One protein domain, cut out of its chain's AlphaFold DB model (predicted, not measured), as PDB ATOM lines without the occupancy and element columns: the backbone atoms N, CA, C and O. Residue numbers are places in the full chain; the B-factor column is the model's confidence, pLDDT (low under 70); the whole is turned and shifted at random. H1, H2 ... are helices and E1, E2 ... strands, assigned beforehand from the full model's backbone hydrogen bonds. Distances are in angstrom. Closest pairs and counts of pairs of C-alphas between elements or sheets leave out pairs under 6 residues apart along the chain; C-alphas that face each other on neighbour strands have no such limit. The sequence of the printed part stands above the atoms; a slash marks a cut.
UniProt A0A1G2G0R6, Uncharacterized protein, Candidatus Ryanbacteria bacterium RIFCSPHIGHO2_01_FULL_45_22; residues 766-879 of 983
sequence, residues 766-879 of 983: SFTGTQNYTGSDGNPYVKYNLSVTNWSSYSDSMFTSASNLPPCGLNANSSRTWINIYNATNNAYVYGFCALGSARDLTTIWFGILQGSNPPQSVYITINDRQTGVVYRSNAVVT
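Overview. This is residues 766 to 879 of the 983 residues of an uncharacterized protein of Candidatus Ryanbacteria bacterium RIFCSPHIGHO2_01_FULL_45_22 (UniProt A0A1G2G0R6). Two strongly twisted sheets make a sandwich, partly face to face, with their strands crossed at 70 degrees: E1, E2 and E5 in one, E4, E3, E6 and E7 in the other. Short H1 sits beside the three-strand sheet, and a long stretch without named elements, residues 789 to 816, links E2 to E3. The printed part has 114 residues with seven named strands and one named helix, ordered E1 E2 E3 E4 H1 E5 E6 E7; both sheets, E1 - E2 - E5 and E4 - E3 - E6 - E7, are antiparallel. It is mostly strand, with under half of the residues in named elements, and compact, with a radius of gyration of the C-alphas of 14.2 A and spans of 40 by 31 by 25 A.

Arrangement. Start at E1, residues 766 to 774, a hairpin with E2, residues 780 to 788; find N 771 and O 783 2.9 A apart. E5, residues 846 to 850, also neighbours E2, with N 782 and O 849 at 2.8 A. In the other sheet E3, residues 817 to 823, forms a hairpin with E4, residues 829 to 833, where N 821 and O 831 are 2.8 A apart. E6, residues 858 to 865, neighbours E3, with N 820 and O 862 at 3.0 A, and forms a hairpin with E7, residues 870 to 873, with N 863 and O 872 at 2.8 A. Between the sheets, the closest C-alphas of E4 and E5 are those of Tyr 831 and Phe 847, 5.8 A apart. H1, residues 839 to 843, is on the sheet E1 E2 E5, only just at the sheet's level with a height of 4.0 A; its closest C-alphas with E2 are Thr 843 and Ser 787, 4.1 A. In H1, 0 of 1 O i to N i+4 pairs and 2 of 2 O i to N i+3 pairs are within hydrogen-bond range.

Along the chain. Find C-alpha 766 at (-21.198, -15.818, -2.215); E1 runs 23.7 A from there and bends by 55 degrees at residue 769. E2 spans 26.0 A, E3 19.9 A, E4 12.0 A, H1 8.3 A, E5 13.5 A, E6 23.4 A and E7 10.0 A, ending at C-alpha 873, (-24.067, -4.365, 3.676).

Size, cuts and confidence. The C-alphas farthest apart, those of Asn 804 and Gly 852, are 40.7 A apart. The printed part has no cut, the link from E2 to E3 is long, and no printed residue is under 70 in pLDDT.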
ATOM      1  N   SER A 766     -21.302 -14.361  -2.142       92.81
ATOM      2  CA  SER A 766     -21.198 -15.818  -2.215       92.81
ATOM      3  C   SER A 766     -19.856 -16.265  -1.645       92.81
ATOM      4  O   SER A 766     -18.834 -15.606  -1.855       92.81
ATOM      5  N   PHE A 767     -19.848 -17.408  -0.964       89.25
ATOM      6  CA  PHE A 767     -18.621 -18.153  -0.693       89.25
ATOM      7  C   PHE A 767     -18.211 -18.930  -1.954       89.25
ATOM      8  O   PHE A 767     -19.083 -19.349  -2.718       89.25
ATOM      9  N   THR A 768     -16.907 -19.061  -2.210       85.88
ATOM     10  CA  THR A 768     -16.369 -19.717  -3.422       85.88
ATOM     11  C   THR A 768     -15.282 -20.760  -3.122       85.88
ATOM     12  O   THR A 768     -14.532 -21.144  -4.018       85.88
ATOM     13  N   GLY A 769     -15.205 -21.236  -1.875       80.19
ATOM     14  CA  GLY A 769     -14.303 -22.310  -1.443       80.19
ATOM     15  C   GLY A 769     -13.033 -21.824  -0.739       80.19
ATOM     16  O   GLY A 769     -12.831 -20.625  -0.507       80.19
ATOM     17  N   THR A 770     -12.166 -22.768  -0.375       82.25
ATOM     18  CA  THR A 770     -10.924 -22.506   0.370       82.25
ATOM     19  C   THR A 770      -9.660 -22.782  -0.445       82.25
ATOM     20  O   THR A 770      -9.683 -23.459  -1.468       82.25
ATOM     21  N   GLN A 771      -8.532 -22.225  -0.002       83.12
ATOM     22  CA  GLN A 771      -7.212 -22.489  -0.572       83.12
ATOM     23  C   GLN A 771      -6.128 -22.377   0.510       83.12
ATOM     24  O   GLN A 771      -6.114 -21.413   1.274       83.12
ATOM     25  N   ASN A 772      -5.177 -23.311   0.552       85.06
ATOM     26  CA  ASN A 772      -3.991 -23.172   1.403       85.06
ATOM     27  C   ASN A 772      -3.058 -22.078   0.857       85.06
ATOM     28  O   ASN A 772      -2.788 -22.023  -0.344       85.06
ATOM     29  N   TYR A 773      -2.555 -21.217   1.738       81.81
ATOM     30  CA  TYR A 773      -1.740 -20.052   1.400       81.81
ATOM     31  C   TYR A 773      -0.640 -19.844   2.446       81.81
ATOM     32  O   TYR A 773      -0.926 -19.770   3.637       81.81
ATOM     33  N   THR A 774       0.615 -19.705   2.019       89.62
ATOM     34  CA  THR A 774       1.702 -19.280   2.913       89.62
ATOM     35  C   THR A 774       1.785 -17.759   2.906       89.62
ATOM     36  O   THR A 774       1.974 -17.154   1.849       89.62
ATOM     37  N   GLY A 775       1.641 -17.143   4.077       84.25
ATOM     38  CA  GLY A 775       1.726 -15.698   4.248       84.25
ATOM     39  C   GLY A 775       3.123 -15.149   3.960       84.25
ATOM     40  O   GLY A 775       4.122 -15.868   3.967       84.25
ATOM     41  N   SER A 776       3.213 -13.834   3.743       83.56
ATOM     42  CA  SER A 776       4.494 -13.121   3.600       83.56
ATOM     43  C   SER A 776       5.354 -13.131   4.874       83.56
ATOM     44  O   SER A 776       6.519 -12.755   4.836       83.56
ATOM     45  N   ASP A 777       4.772 -13.543   5.998       87.94
ATOM     46  CA  ASP A 777       5.415 -13.817   7.284       87.94
ATOM     47  C   ASP A 777       5.946 -15.264   7.405       87.94
ATOM     48  O   ASP A 777       6.574 -15.605   8.405       87.94
ATOM     49  N   GLY A 778       5.705 -16.111   6.398       88.31
ATOM     50  CA  GLY A 778       6.093 -17.521   6.367       88.31
ATOM     51  C   GLY A 778       5.112 -18.476   7.055       88.31
ATOM     52  O   GLY A 778       5.339 -19.686   7.018       88.31
ATOM     53  N   ASN A 779       4.026 -17.980   7.655       90.00
ATOM     54  CA  ASN A 779       3.055 -18.820   8.355       90.00
ATOM     55  C   ASN A 779       2.028 -19.443   7.386       90.00
ATOM     56  O   ASN A 779       1.685 -18.830   6.371       90.00
ATOM     57  N   PRO A 780       1.498 -20.646   7.675       89.31
ATOM     58  CA  PRO A 780       0.448 -21.261   6.872       89.31
ATOM     59  C   PRO A 780      -0.945 -20.729   7.248       89.31
ATOM     60  O   PRO A 780      -1.349 -20.734   8.412       89.31
ATOM     61  N   TYR A 781      -1.713 -20.325   6.241       87.81
ATOM     62  CA  TYR A 781      -3.084 -19.835   6.345       87.81
ATOM     63  C   TYR A 781      -4.026 -20.643   5.447       87.81
ATOM     64  O   TYR A 781      -3.648 -21.114   4.375       87.81
ATOM     65  N   VAL A 782      -5.293 -20.714   5.847       84.25
ATOM     66  CA  VAL A 782      -6.406 -21.088   4.971       84.25
ATOM     67  C   VAL A 782      -7.075 -19.803   4.489       84.25
ATOM     68  O   VAL A 782      -7.541 -18.986   5.288       84.25
ATOM     69  N   LYS A 783      -7.088 -19.611   3.172       88.75
ATOM     70  CA  LYS A 783      -7.727 -18.503   2.465       88.75
ATOM     71  C   LYS A 783      -9.170 -18.882   2.143       88.75
ATOM     72  O   LYS A 783      -9.402 -19.851   1.430       88.75
ATOM     73  N   TYR A 784     -10.123 -18.099   2.632       90.06
ATOM     74  CA  TYR A 784     -11.551 -18.231   2.350       90.06
ATOM     75  C   TYR A 784     -11.899 -17.278   1.211       90.06
ATOM     76  O   TYR A 784     -11.855 -16.059   1.398       90.06
ATOM     77  N   ASN A 785     -12.183 -17.817   0.025       91.38
ATOM     78  CA  ASN A 785     -12.496 -17.017  -1.155       91.38
ATOM     79  C   ASN A 785     -13.978 -16.610  -1.156       91.38
ATOM     80  O   ASN A 785     -14.867 -17.370  -0.760       91.38
ATOM     81  N   LEU A 786     -14.233 -15.378  -1.584       95.00
ATOM     82  CA  LEU A 786     -15.541 -14.738  -1.601       95.00
ATOM     83  C   LEU A 786     -15.745 -14.033  -2.949       95.00
ATOM     84  O   LEU A 786     -14.800 -13.531  -3.556       95.00
ATOM     85  N   SER A 787     -16.992 -13.948  -3.401       95.75
ATOM     86  CA  SER A 787     -17.357 -13.240  -4.630       95.75
ATOM     87  C   SER A 787     -18.659 -12.471  -4.445       95.75
ATOM     88  O   SER A 787     -19.625 -13.003  -3.899       95.75
ATOM     89  N   VAL A 788     -18.706 -11.220  -4.901       97.81
ATOM     90  CA  VAL A 788     -19.954 -10.452  -5.006       97.81
ATOM     91  C   VAL A 788     -20.582 -10.737  -6.367       97.81
ATOM     92  O   VAL A 788     -20.072 -10.326  -7.404       97.81
ATOM     93  N   THR A 789     -21.707 -11.444  -6.378       96.12
ATOM     94  CA  THR A 789     -22.359 -11.915  -7.612       96.12
ATOM     95  C   THR A 789     -22.968 -10.778  -8.437       96.12
ATOM     96  O   THR A 789     -22.905 -10.815  -9.662       96.12
ATOM     97  N   ASN A 790     -23.466  -9.719  -7.789       95.81
ATOM     98  CA  ASN A 790     -23.960  -8.494  -8.433       95.81
ATOM     99  C   ASN A 790     -22.895  -7.381  -8.538       95.81
ATOM    100  O   ASN A 790     -23.241  -6.200  -8.549       95.81
ATOM    101  N   TRP A 791     -21.603  -7.728  -8.614       95.06
ATOM    102  CA  TRP A 791     -20.502  -6.754  -8.689       95.06
ATOM    103  C   TRP A 791     -20.678  -5.707  -9.804       95.06
ATOM    104  O   TRP A 791     -20.301  -4.553  -9.628       95.06
ATOM    105  N   SER A 792     -21.301  -6.083 -10.926       93.31
ATOM    106  CA  SER A 792     -21.540  -5.210 -12.081       93.31
ATOM    107  C   SER A 792     -22.563  -4.096 -11.824       93.31
ATOM    108  O   SER A 792     -22.754  -3.235 -12.679       93.31
ATOM    109  N   SER A 793     -23.238  -4.094 -10.669       90.69
ATOM    110  CA  SER A 793     -24.055  -2.964 -10.210       90.69
ATOM    111  C   SER A 793     -23.218  -1.802  -9.658       90.69
ATOM    112  O   SER A 793     -23.751  -0.705  -9.494       90.69
ATOM    113  N   TYR A 794     -21.929  -2.015  -9.374       90.94
ATOM    114  CA  TYR A 794     -20.993  -0.977  -8.939       90.94
ATOM    115  C   TYR A 794     -20.104  -0.562 -10.120       90.94
ATOM    116  O   TYR A 794     -19.651  -1.424 -10.869       90.94
ATOM    117  N   SER A 795     -19.835   0.736 -10.304       89.56
ATOM    118  CA  SER A 795     -18.887   1.183 -11.336       89.56
ATOM    119  C   SER A 795     -17.449   1.230 -10.818       89.56
ATOM    120  O   SER A 795     -17.201   1.398  -9.621       89.56
ATOM    121  N   ASP A 796     -16.492   1.175 -11.741       89.75
ATOM    122  CA  ASP A 796     -15.065   1.283 -11.433       89.75
ATOM    123  C   ASP A 796     -14.679   2.641 -10.807       89.75
ATOM    124  O   ASP A 796     -13.683   2.718 -10.088       89.75
ATOM    125  N   SER A 797     -15.489   3.704 -10.961       86.94
ATOM    126  CA  SER A 797     -15.233   5.004 -10.304       86.94
ATOM    127  C   SER A 797     -15.417   4.972  -8.781       86.94
ATOM    128  O   SER A 797     -14.990   5.890  -8.076       86.94
ATOM    129  N   MET A 798     -16.020   3.908  -8.239       88.12
ATOM    130  CA  MET A 798     -16.011   3.641  -6.801       88.12
ATOM    131  C   MET A 798     -14.652   3.115  -6.310       88.12
ATOM    132  O   MET A 798     -14.363   3.211  -5.117       88.12
ATOM    133  N   PHE A 799     -13.815   2.581  -7.200       90.94
ATOM    134  CA  PHE A 799     -12.588   1.847  -6.871       90.94
ATOM    135  C   PHE A 799     -11.301   2.589  -7.260       90.94
ATOM    136  O   PHE A 799     -10.218   2.228  -6.808       90.94
ATOM    137  N   THR A 800     -11.405   3.702  -7.991       87.44
ATOM    138  CA  THR A 800     -10.272   4.601  -8.262       87.44
ATOM    139  C   THR A 800      -9.594   5.099  -6.978       87.44
ATOM    140  O   THR A 800     -10.251   5.328  -5.956       87.44
ATOM    141  N   SER A 801      -8.280   5.328  -7.039       85.62
ATOM    142  CA  SER A 801      -7.488   5.904  -5.943       85.62
ATOM    143  C   SER A 801      -7.988   7.295  -5.542       85.62
ATOM    144  O   SER A 801      -8.172   8.152  -6.406       85.62
ATOM    145  N   ALA A 802      -8.136   7.541  -4.241       82.94
ATOM    146  CA  ALA A 802      -8.629   8.800  -3.684       82.94
ATOM    147  C   ALA A 802      -7.616   9.391  -2.690       82.94
ATOM    148  O   ALA A 802      -7.758   9.261  -1.475       82.94
ATOM    149  N   SER A 803      -6.579  10.047  -3.221       81.00
ATOM    150  CA  SER A 803      -5.490  10.668  -2.443       81.00
ATOM    151  C   SER A 803      -5.926  11.861  -1.581       81.00
ATOM    152  O   SER A 803      -5.197  12.290  -0.691       81.00
ATOM    153  N   ASN A 804      -7.126  12.391  -1.828       80.56
ATOM    154  CA  ASN A 804      -7.778  13.429  -1.033       80.56
ATOM    155  C   ASN A 804      -8.523  12.883   0.203       80.56
ATOM    156  O   ASN A 804      -9.045  13.673   0.987       80.56
ATOM    157  N   LEU A 805      -8.608  11.559   0.371       82.00
ATOM    158  CA  LEU A 805      -9.228  10.903   1.524       82.00
ATOM    159  C   LEU A 805      -8.140  10.260   2.416       82.00
ATOM    160  O   LEU A 805      -7.057   9.952   1.921       82.00
ATOM    161  N   PRO A 806      -8.391  10.015   3.722       82.38
ATOM    162  CA  PRO A 806      -7.371   9.502   4.649       82.38
ATOM    163  C   PRO A 806      -6.623   8.240   4.159       82.38
ATOM    164  O   PRO A 806      -7.243   7.356   3.568       82.38
ATOM    165  N   PRO A 807      -5.313   8.089   4.407       82.38
ATOM    166  CA  PRO A 807      -4.565   6.921   3.942       82.38
ATOM    167  C   PRO A 807      -5.068   5.617   4.583       82.38
ATOM    168  O   PRO A 807      -5.465   5.589   5.749       82.38
ATOM    169  N   CYS A 808      -4.994   4.511   3.840       80.50
ATOM    170  CA  CYS A 808      -5.175   3.174   4.407       80.50
ATOM    171  C   CYS A 808      -3.820   2.646   4.892       80.50
ATOM    172  O   CYS A 808      -3.013   2.154   4.097       80.50
ATOM    173  N   GLY A 809      -3.533   2.792   6.187       79.94
ATOM    174  CA  GLY A 809      -2.203   2.503   6.729       79.94
ATOM    175  C   GLY A 809      -1.146   3.388   6.061       79.94
ATOM    176  O   GLY A 809      -1.231   4.610   6.135       79.94
ATOM    177  N   LEU A 810      -0.178   2.777   5.371       79.50
ATOM    178  CA  LEU A 810       0.838   3.496   4.586       79.50
ATOM    179  C   LEU A 810       0.397   3.814   3.141       79.50
ATOM    180  O   LEU A 810       1.103   4.532   2.435       79.50
ATOM    181  N   ASN A 811      -0.751   3.307   2.675       79.94
ATOM    182  CA  ASN A 811      -1.232   3.568   1.320       79.94
ATOM    183  C   ASN A 811      -1.973   4.916   1.236       79.94
ATOM    184  O   ASN A 811      -3.186   4.996   1.456       79.94
ATOM    185  N   ALA A 812      -1.236   5.964   0.860       76.44
ATOM    186  CA  ALA A 812      -1.770   7.299   0.581       76.44
ATOM    187  C   ALA A 812      -2.665   7.372  -0.673       76.44
ATOM    188  O   ALA A 812      -3.469   8.288  -0.787       76.44
ATOM    189  N   ASN A 813      -2.584   6.389  -1.576       82.25
ATOM    190  CA  ASN A 813      -3.405   6.295  -2.788       82.25
ATOM    191  C   ASN A 813      -4.465   5.185  -2.672       82.25
ATOM    192  O   ASN A 813      -4.822   4.548  -3.662       82.25
ATOM    193  N   SER A 814      -4.958   4.935  -1.453       86.06
ATOM    194  CA  SER A 814      -6.038   3.973  -1.202       86.06
ATOM    195  C   SER A 814      -7.271   4.246  -2.068       86.06
ATOM    196  O   SER A 814      -7.590   5.399  -2.369       86.06
ATOM    197  N   SER A 815      -7.983   3.187  -2.442       89.56
ATOM    198  CA  SER A 815      -9.222   3.283  -3.210       89.56
ATOM    199  C   SER A 815     -10.272   4.104  -2.458       89.56
ATOM    200  O   SER A 815     -10.369   4.051  -1.223       89.56
ATOM    201  N   ARG A 816     -11.095   4.839  -3.213       90.38
ATOM    202  CA  ARG A 816     -12.273   5.557  -2.701       90.38
ATOM    203  C   ARG A 816     -13.165   4.659  -1.841       90.38
ATOM    204  O   ARG A 816     -13.673   5.106  -0.814       90.38
ATOM    205  N   THR A 817     -13.342   3.407  -2.247       91.75
ATOM    206  CA  THR A 817     -14.139   2.417  -1.522       91.75
ATOM    207  C   THR A 817     -13.255   1.456  -0.740       91.75
ATOM    208  O   THR A 817     -12.245   0.974  -1.254       91.75
ATOM    209  N   TRP A 818     -13.647   1.149   0.496       93.25
ATOM    210  CA  TRP A 818     -13.078   0.043   1.274       93.25
ATOM    211  C   TRP A 818     -14.072  -1.112   1.364       93.25
ATOM    212  O   TRP A 818     -15.275  -0.890   1.498       93.25
ATOM    213  N   ILE A 819     -13.558  -2.339   1.328       96.19
ATOM    214  CA  ILE A 819     -14.321  -3.561   1.574       96.19
ATOM    215  C   ILE A 819     -13.911  -4.093   2.935       96.19
ATOM    216  O   ILE A 819     -12.763  -4.494   3.102       96.19
ATOM    217  N   ASN A 820     -14.829  -4.133   3.893       96.25
ATOM    218  CA  ASN A 820     -14.573  -4.718   5.207       96.25
ATOM    219  C   ASN A 820     -15.319  -6.046   5.327       96.25
ATOM    220  O   ASN A 820     -16.481  -6.137   4.941       96.25
ATOM    221  N   ILE A 821     -14.669  -7.061   5.889       97.75
ATOM    222  CA  ILE A 821     -15.226  -8.391   6.141       97.75
ATOM    223  C   ILE A 821     -15.442  -8.531   7.646       97.75
ATOM    224  O   ILE A 821     -14.521  -8.310   8.436       97.75
ATOM    225  N   TYR A 822     -16.651  -8.921   8.040       97.31
ATOM    226  CA  TYR A 822     -17.055  -9.075   9.432       97.31
ATOM    227  C   TYR A 822     -17.602 -10.476   9.692       97.31
ATOM    228  O   TYR A 822     -18.313 -11.043   8.863       97.31
ATOM    229  N   ASN A 823     -17.328 -11.009  10.880       93.81
ATOM    230  CA  ASN A 823     -17.974 -12.210  11.394       93.81
ATOM    231  C   ASN A 823     -19.458 -11.898  11.650       93.81
ATOM    232  O   ASN A 823     -19.784 -10.970  12.392       93.81
ATOM    233  N   ALA A 824     -20.366 -12.650  11.027       93.25
ATOM    234  CA  ALA A 824     -21.794 -12.343  11.067       93.25
ATOM    235  C   ALA A 824     -22.453 -12.624  12.430       93.25
ATOM    236  O   ALA A 824     -23.488 -12.031  12.730       93.25
ATOM    237  N   THR A 825     -21.848 -13.468  13.270       88.31
ATOM    238  CA  THR A 825     -22.380 -13.839  14.590       88.31
ATOM    239  C   THR A 825     -22.154 -12.749  15.641       88.31
ATOM    240  O   THR A 825     -22.992 -12.557  16.517       88.31
ATOM    241  N   ASN A 826     -21.026 -12.029  15.582       92.06
ATOM    242  CA  ASN A 826     -20.631 -11.053  16.610       92.06
ATOM    243  C   ASN A 826     -20.231  -9.665  16.066       92.06
ATOM    244  O   ASN A 826     -19.845  -8.797  16.845       92.06
ATOM    245  N   ASN A 827     -20.326  -9.445  14.749       92.81
ATOM    246  CA  ASN A 827     -19.881  -8.242  14.032       92.81
ATOM    247  C   ASN A 827     -18.398  -7.870  14.263       92.81
ATOM    248  O   ASN A 827     -18.006  -6.725  14.032       92.81
ATOM    249  N   ALA A 828     -17.552  -8.811  14.700       94.25
ATOM    250  CA  ALA A 828     -16.116  -8.578  14.817       94.25
ATOM    251  C   ALA A 828     -15.492  -8.407  13.424       94.25
ATOM    252  O   ALA A 828     -15.793  -9.169  12.502       94.25
ATOM    253  N   TYR A 829     -14.612  -7.416  13.273       94.75
ATOM    254  CA  TYR A 829     -13.834  -7.216  12.051       94.75
ATOM    255  C   TYR A 829     -12.859  -8.385  11.846       94.75
ATOM    256  O   TYR A 829     -12.148  -8.766  12.774       94.75
ATOM    257  N   VAL A 830     -12.837  -8.941  10.634       94.06
ATOM    258  CA  VAL A 830     -12.012 -10.102  10.258       94.06
ATOM    259  C   VAL A 830     -10.873  -9.676   9.337       94.06
ATOM    260  O   VAL A 830      -9.717  -9.995   9.593       94.06
ATOM    261  N   TYR A 831     -11.193  -8.964   8.255       93.75
ATOM    262  CA  TYR A 831     -10.232  -8.562   7.227       93.75
ATOM    263  C   TYR A 831     -10.781  -7.393   6.399       93.75
ATOM    264  O   TYR A 831     -11.957  -7.051   6.523       93.75
ATOM    265  N   GLY A 832      -9.971  -6.795   5.526       92.94
ATOM    266  CA  GLY A 832     -10.457  -5.754   4.625       92.94
ATOM    267  C   GLY A 832      -9.507  -5.400   3.485       92.94
ATOM    268  O   GLY A 832      -8.298  -5.608   3.567       92.94
ATOM    269  N   PHE A 833     -10.079  -4.839   2.419       93.38
ATOM    270  CA  PHE A 833      -9.392  -4.381   1.215       93.38
ATOM    271  C   PHE A 833      -9.594  -2.878   1.038       93.38
ATOM    272  O   PHE A 833     -10.717  -2.382   1.066       93.38
ATOM    273  N   CYS A 834      -8.504  -2.158   0.786       90.38
ATOM    274  CA  CYS A 834      -8.507  -0.706   0.576       90.38
ATOM    275  C   CYS A 834      -7.726  -0.272  -0.679       90.38
ATOM    276  O   CYS A 834      -7.312   0.882  -0.792       90.38
ATOM    277  N   ALA A 835      -7.482  -1.218  -1.589       88.25
ATOM    278  CA  ALA A 835      -6.683  -1.051  -2.803       88.25
ATOM    279  C   ALA A 835      -7.223  -1.900  -3.979       88.25
ATOM    280  O   ALA A 835      -6.446  -2.385  -4.795       88.25
ATOM    281  N   LEU A 836      -8.542  -2.131  -4.036       91.62
ATOM    282  CA  LEU A 836      -9.187  -2.715  -5.222       91.62
ATOM    283  C   LEU A 836      -9.262  -1.641  -6.314       91.62
ATOM    284  O   LEU A 836      -9.618  -0.507  -6.003       91.62
ATOM    285  N   GLY A 837      -8.915  -1.972  -7.554       89.44
ATOM    286  CA  GLY A 837      -8.855  -1.027  -8.672       89.44
ATOM    287  C   GLY A 837     -10.121  -0.980  -9.529       89.44
ATOM    288  O   GLY A 837     -10.341   0.012 -10.219       89.44
ATOM    289  N   SER A 838     -10.954  -2.022  -9.482       94.06
ATOM    290  CA  SER A 838     -12.184  -2.141 -10.271       94.06
ATOM    291  C   SER A 838     -13.326  -2.782  -9.478       94.06
ATOM    292  O   SER A 838     -13.101  -3.488  -8.492       94.06
ATOM    293  N   ALA A 839     -14.564  -2.605  -9.940       93.88
ATOM    294  CA  ALA A 839     -15.717  -3.314  -9.390       93.88
ATOM    295  C   ALA A 839     -15.616  -4.828  -9.618       93.88
ATOM    296  O   ALA A 839     -16.106  -5.616  -8.809       93.88
ATOM    297  N   ARG A 840     -14.928  -5.255 -10.686       95.62
ATOM    298  CA  ARG A 840     -14.692  -6.672 -10.984       95.62
ATOM    299  C   ARG A 840     -13.847  -7.359  -9.914       95.62
ATOM    300  O   ARG A 840     -14.040  -8.550  -9.677       95.62
ATOM    301  N   ASP A 841     -12.979  -6.633  -9.213       96.06
ATOM    302  CA  ASP A 841     -12.120  -7.204  -8.167       96.06
ATOM    303  C   ASP A 841     -12.937  -7.784  -6.991       96.06
ATOM    304  O   ASP A 841     -12.489  -8.730  -6.338       96.06
ATOM    305  N   LEU A 842     -14.179  -7.310  -6.788       96.44
ATOM    306  CA  LEU A 842     -15.158  -7.866  -5.837       96.44
ATOM    307  C   LEU A 842     -15.483  -9.354  -6.074       96.44
ATOM    308  O   LEU A 842     -16.069  -9.999  -5.207       96.44
ATOM    309  N   THR A 843     -15.121  -9.910  -7.231       96.38
ATOM    310  CA  THR A 843     -15.249 -11.348  -7.537       96.38
ATOM    311  C   THR A 843     -14.118 -12.215  -6.981       96.38
ATOM    312  O   THR A 843     -14.187 -13.439  -7.071       96.38
ATOM    313  N   THR A 844     -13.075 -11.596  -6.416       94.31
ATOM    314  CA  THR A 844     -11.829 -12.268  -5.995       94.31
ATOM    315  C   THR A 844     -11.373 -11.900  -4.577       94.31
ATOM    316  O   THR A 844     -10.242 -12.203  -4.185       94.31
ATOM    317  N   ILE A 845     -12.242 -11.253  -3.793       96.38
ATOM    318  CA  ILE A 845     -11.982 -10.905  -2.389       96.38
ATOM    319  C   ILE A 845     -11.897 -12.156  -1.498       96.38
ATOM    320  O   ILE A 845     -12.367 -13.237  -1.845       96.38
ATOM    321  N   TRP A 846     -11.255 -12.029  -0.337       94.81
ATOM    322  CA  TRP A 846     -10.968 -13.162   0.547       94.81
ATOM    323  C   TRP A 846     -10.615 -12.725   1.972       94.81
ATOM    324  O   TRP A 846     -10.337 -11.555   2.220       94.81
ATOM    325  N   PHE A 847     -10.562 -13.670   2.908       94.06
ATOM    326  CA  PHE A 847      -9.890 -13.481   4.200       94.06
ATOM    327  C   PHE A 847      -9.041 -14.707   4.553       94.06
ATOM    328  O   PHE A 847      -9.340 -15.821   4.125       94.06
ATOM    329  N   GLY A 848      -7.944 -14.501   5.283       90.44
ATOM    330  CA  GLY A 848      -7.032 -15.566   5.707       90.44
ATOM    331  C   GLY A 848      -7.169 -15.862   7.197       90.44
ATOM    332  O   GLY A 848      -7.200 -14.934   8.002       90.44
ATOM    333  N   ILE A 849      -7.213 -17.142   7.566       88.56
ATOM    334  CA  ILE A 849      -7.190 -17.613   8.959       88.56
ATOM    335  C   ILE A 849      -5.965 -18.512   9.140       88.56
ATOM    336  O   ILE A 849      -5.704 -19.365   8.294       88.56
ATOM    337  N   LEU A 850      -5.190 -18.305  10.210       86.25
ATOM    338  CA  LEU A 850      -3.995 -19.105  10.504       86.25
ATOM    339  C   LEU A 850      -4.388 -20.586  10.640       86.25
ATOM    340  O   LEU A 850      -5.359 -20.900  11.333       86.25
ATOM    341  N   GLN A 851      -3.657 -21.491   9.988       79.75
ATOM    342  CA  GLN A 851      -4.012 -22.910   9.963       79.75
ATOM    343  C   GLN A 851      -4.077 -23.482  11.393       79.75
ATOM    344  O   GLN A 851      -3.161 -23.302  12.191       79.75
ATOM    345  N   GLY A 852      -5.190 -24.144  11.727       72.81
ATOM    346  CA  GLY A 852      -5.482 -24.638  13.082       72.81
ATOM    347  C   GLY A 852      -6.222 -23.653  14.002       72.81
ATOM    348  O   GLY A 852      -6.575 -24.028  15.116       72.81
ATOM    349  N   SER A 853      -6.497 -22.420  13.559       81.62
ATOM    350  CA  SER A 853      -7.391 -21.487  14.265       81.62
ATOM    351  C   SER A 853      -8.847 -21.651  13.816       81.62
ATOM    352  O   SER A 853      -9.108 -21.936  12.649       81.62
ATOM    353  N   ASN A 854      -9.803 -21.404  14.718       77.38
ATOM    354  CA  ASN A 854     -11.232 -21.468  14.398       77.38
ATOM    355  C   ASN A 854     -11.647 -20.295  13.481       77.38
ATOM    356  O   ASN A 854     -11.540 -19.139  13.904       77.38
ATOM    357  N   PRO A 855     -12.143 -20.550  12.256       82.25
ATOM    358  CA  PRO A 855     -12.648 -19.505  11.368       82.25
ATOM    359  C   PRO A 855     -14.056 -19.031  11.799       82.25
ATOM    360  O   PRO A 855     -14.734 -19.701  12.585       82.25
ATOM    361  N   PRO A 856     -14.546 -17.885  11.285       88.31
ATOM    362  CA  PRO A 856     -15.937 -17.469  11.454       88.31
ATOM    363  C   PRO A 856     -16.924 -18.528  10.937       88.31
ATOM    364  O   PRO A 856     -16.688 -19.136   9.893       88.31
ATOM    365  N   GLN A 857     -18.065 -18.697  11.617       85.44
ATOM    366  CA  GLN A 857     -19.136 -19.585  11.133       85.44
ATOM    367  C   GLN A 857     -19.749 -19.078   9.823       85.44
ATOM    368  O   GLN A 857     -20.031 -19.836   8.898       85.44
ATOM    369  N   SER A 858     -19.946 -17.764   9.766       90.62
ATOM    370  CA  SER A 858     -20.403 -17.030   8.596       90.62
ATOM    371  C   SER A 858     -19.819 -15.619   8.609       90.62
ATOM    372  O   SER A 858     -19.464 -15.083   9.667       90.62
ATOM    373  N   VAL A 859     -19.725 -15.009   7.431       96.06
ATOM    374  CA  VAL A 859     -19.250 -13.632   7.253       96.06
ATOM    375  C   VAL A 859     -20.221 -12.819   6.410       96.06
ATOM    376  O   VAL A 859     -20.945 -13.363   5.582       96.06
ATOM    377  N   TYR A 860     -20.206 -11.503   6.592       97.94
ATOM    378  CA  TYR A 860     -20.770 -10.547   5.639       97.94
ATOM    379  C   TYR A 860     -19.704  -9.505   5.293       97.94
ATOM    380  O   TYR A 860     -18.748  -9.309   6.049       97.94
ATOM    381  N   ILE A 861     -19.878  -8.817   4.165       98.19
ATOM    382  CA  ILE A 861     -19.045  -7.673   3.800       98.19
ATOM    383  C   ILE A 861     -19.805  -6.358   3.940       98.19
ATOM    384  O   ILE A 861     -21.037  -6.311   3.848       98.19
ATOM    385  N   THR A 862     -19.057  -5.273   4.101       97.06
ATOM    386  CA  THR A 862     -19.546  -3.930   3.801       97.06
ATOM    387  C   THR A 862     -18.706  -3.281   2.710       97.06
ATOM    388  O   THR A 862     -17.481  -3.395   2.704       97.06
ATOM    389  N   ILE A 863     -19.383  -2.600   1.788       95.00
ATOM    390  CA  ILE A 863     -18.791  -1.741   0.765       95.00
ATOM    391  C   ILE A 863     -18.947  -0.307   1.271       95.00
ATOM    392  O   ILE A 863     -20.058   0.223   1.306       95.00
ATOM    393  N   ASN A 864     -17.846   0.293   1.715       91.88
ATOM    394  CA  ASN A 864     -17.819   1.607   2.347       91.88
ATOM    395  C   ASN A 864     -17.340   2.644   1.328       91.88
ATOM    396  O   ASN A 864     -16.133   2.760   1.100       91.88
ATOM    397  N   ASP A 865     -18.257   3.407   0.735       88.88
ATOM    398  CA  ASP A 865     -17.912   4.537  -0.129       88.88
ATOM    399  C   ASP A 865     -17.520   5.742   0.728       88.88
ATOM    400  O   ASP A 865     -18.357   6.444   1.299       88.88
ATOM    401  N   ARG A 866     -16.215   5.998   0.811       87.25
ATOM    402  CA  ARG A 866     -15.658   7.021   1.699       87.25
ATOM    403  C   ARG A 866     -15.830   8.442   1.169       87.25
ATOM    404  O   ARG A 866     -15.622   9.378   1.931       87.25
ATOM    405  N   GLN A 867     -16.191   8.611  -0.106       82.00
ATOM    406  CA  GLN A 867     -16.462   9.931  -0.679       82.00
ATOM    407  C   GLN A 867     -17.886  10.401  -0.365       82.00
ATOM    408  O   GLN A 867     -18.098  11.591  -0.158       82.00
ATOM    409  N   THR A 868     -18.859   9.483  -0.322       77.62
ATOM    410  CA  THR A 868     -20.265   9.818  -0.021       77.62
ATOM    411  C   THR A 868     -20.696   9.480   1.407       77.62
ATOM    412  O   THR A 868     -21.784   9.879   1.818       77.62
ATOM    413  N   GLY A 869     -19.875   8.738   2.156       80.56
ATOM    414  CA  GLY A 869     -20.185   8.252   3.503       80.56
ATOM    415  C   GLY A 869     -21.175   7.082   3.541       80.56
ATOM    416  O   GLY A 869     -21.590   6.674   4.625       80.56
ATOM    417  N   VAL A 870     -21.577   6.540   2.385       83.69
ATOM    418  CA  VAL A 870     -22.575   5.465   2.299       83.69
ATOM    419  C   VAL A 870     -21.921   4.094   2.495       83.69
ATOM    420  O   VAL A 870     -20.858   3.802   1.948       83.69
ATOM    421  N   VAL A 871     -22.588   3.235   3.268       89.94
ATOM    422  CA  VAL A 871     -22.158   1.865   3.564       89.94
ATOM    423  C   VAL A 871     -23.220   0.881   3.080       89.94
ATOM    424  O   VAL A 871     -24.347   0.897   3.573       89.94
ATOM    425  N   TYR A 872     -22.853  -0.002   2.151       92.31
ATOM    426  CA  TYR A 872     -23.715  -1.081   1.658       92.31
ATOM    427  C   TYR A 872     -23.338  -2.395   2.345       92.31
ATOM    428  O   TYR A 872     -22.167  -2.773   2.331       92.31
ATOM    429  N   ARG A 873     -24.301  -3.104   2.943       96.00
ATOM    430  CA  ARG A 873     -24.067  -4.365   3.676       96.00
ATOM    431  C   ARG A 873     -24.570  -5.554   2.861       96.00
ATOM    432  O   ARG A 873     -25.688  -5.503   2.356       96.00
ATOM    433  N   SER A 874     -23.779  -6.622   2.765       97.81
ATOM    434  CA  SER A 874     -24.208  -7.844   2.077       97.81
ATOM    435  C   SER A 874     -25.136  -8.723   2.916       97.81
ATOM    436  O   SER A 874     -25.249  -8.566   4.134       97.81
ATOM    437  N   ASN A 875     -25.726  -9.734   2.273       96.62
ATOM    438  CA  ASN A 875     -26.130 -10.955   2.971       96.62
ATOM    439  C   ASN A 875     -24.928 -11.593   3.697       96.62
ATOM    440  O   ASN A 875     -23.770 -11.385   3.322       96.62
ATOM    441  N   ALA A 876     -25.206 -12.398   4.720       94.69
ATOM    442  CA  ALA A 876     -24.201 -13.288   5.286       94.69
ATOM    443  C   ALA A 876     -24.047 -14.544   4.409       94.69
ATOM    444  O   ALA A 876     -25.017 -15.000   3.799       94.69
ATOM    445  N   VAL A 877     -22.842 -15.111   4.378       91.19
ATOM    446  CA  VAL A 877     -22.538 -16.417   3.778       91.19
ATOM    447  C   VAL A 877     -21.902 -17.323   4.817       91.19
ATOM    448  O   VAL A 877     -21.077 -16.871   5.611       91.19
ATOM    449  N   VAL A 878     -22.288 -18.597   4.821       87.50
ATOM    450  CA  VAL A 878     -21.656 -19.620   5.661       87.50
ATOM    451  C   VAL A 878     -20.255 -19.900   5.120       87.50
ATOM    452  O   VAL A 878     -20.072 -20.054   3.917       87.50
ATOM    453  N   THR A 879     -19.271 -19.925   6.017       81.38
ATOM    454  CA  THR A 879     -17.849 -20.140   5.693       81.38
ATOM    455  C   THR A 879     -17.293 -21.437   6.270       81.38
ATOM    456  O   THR A 879     -16.174 -21.813   5.941       81.38
TER     457      THR A 879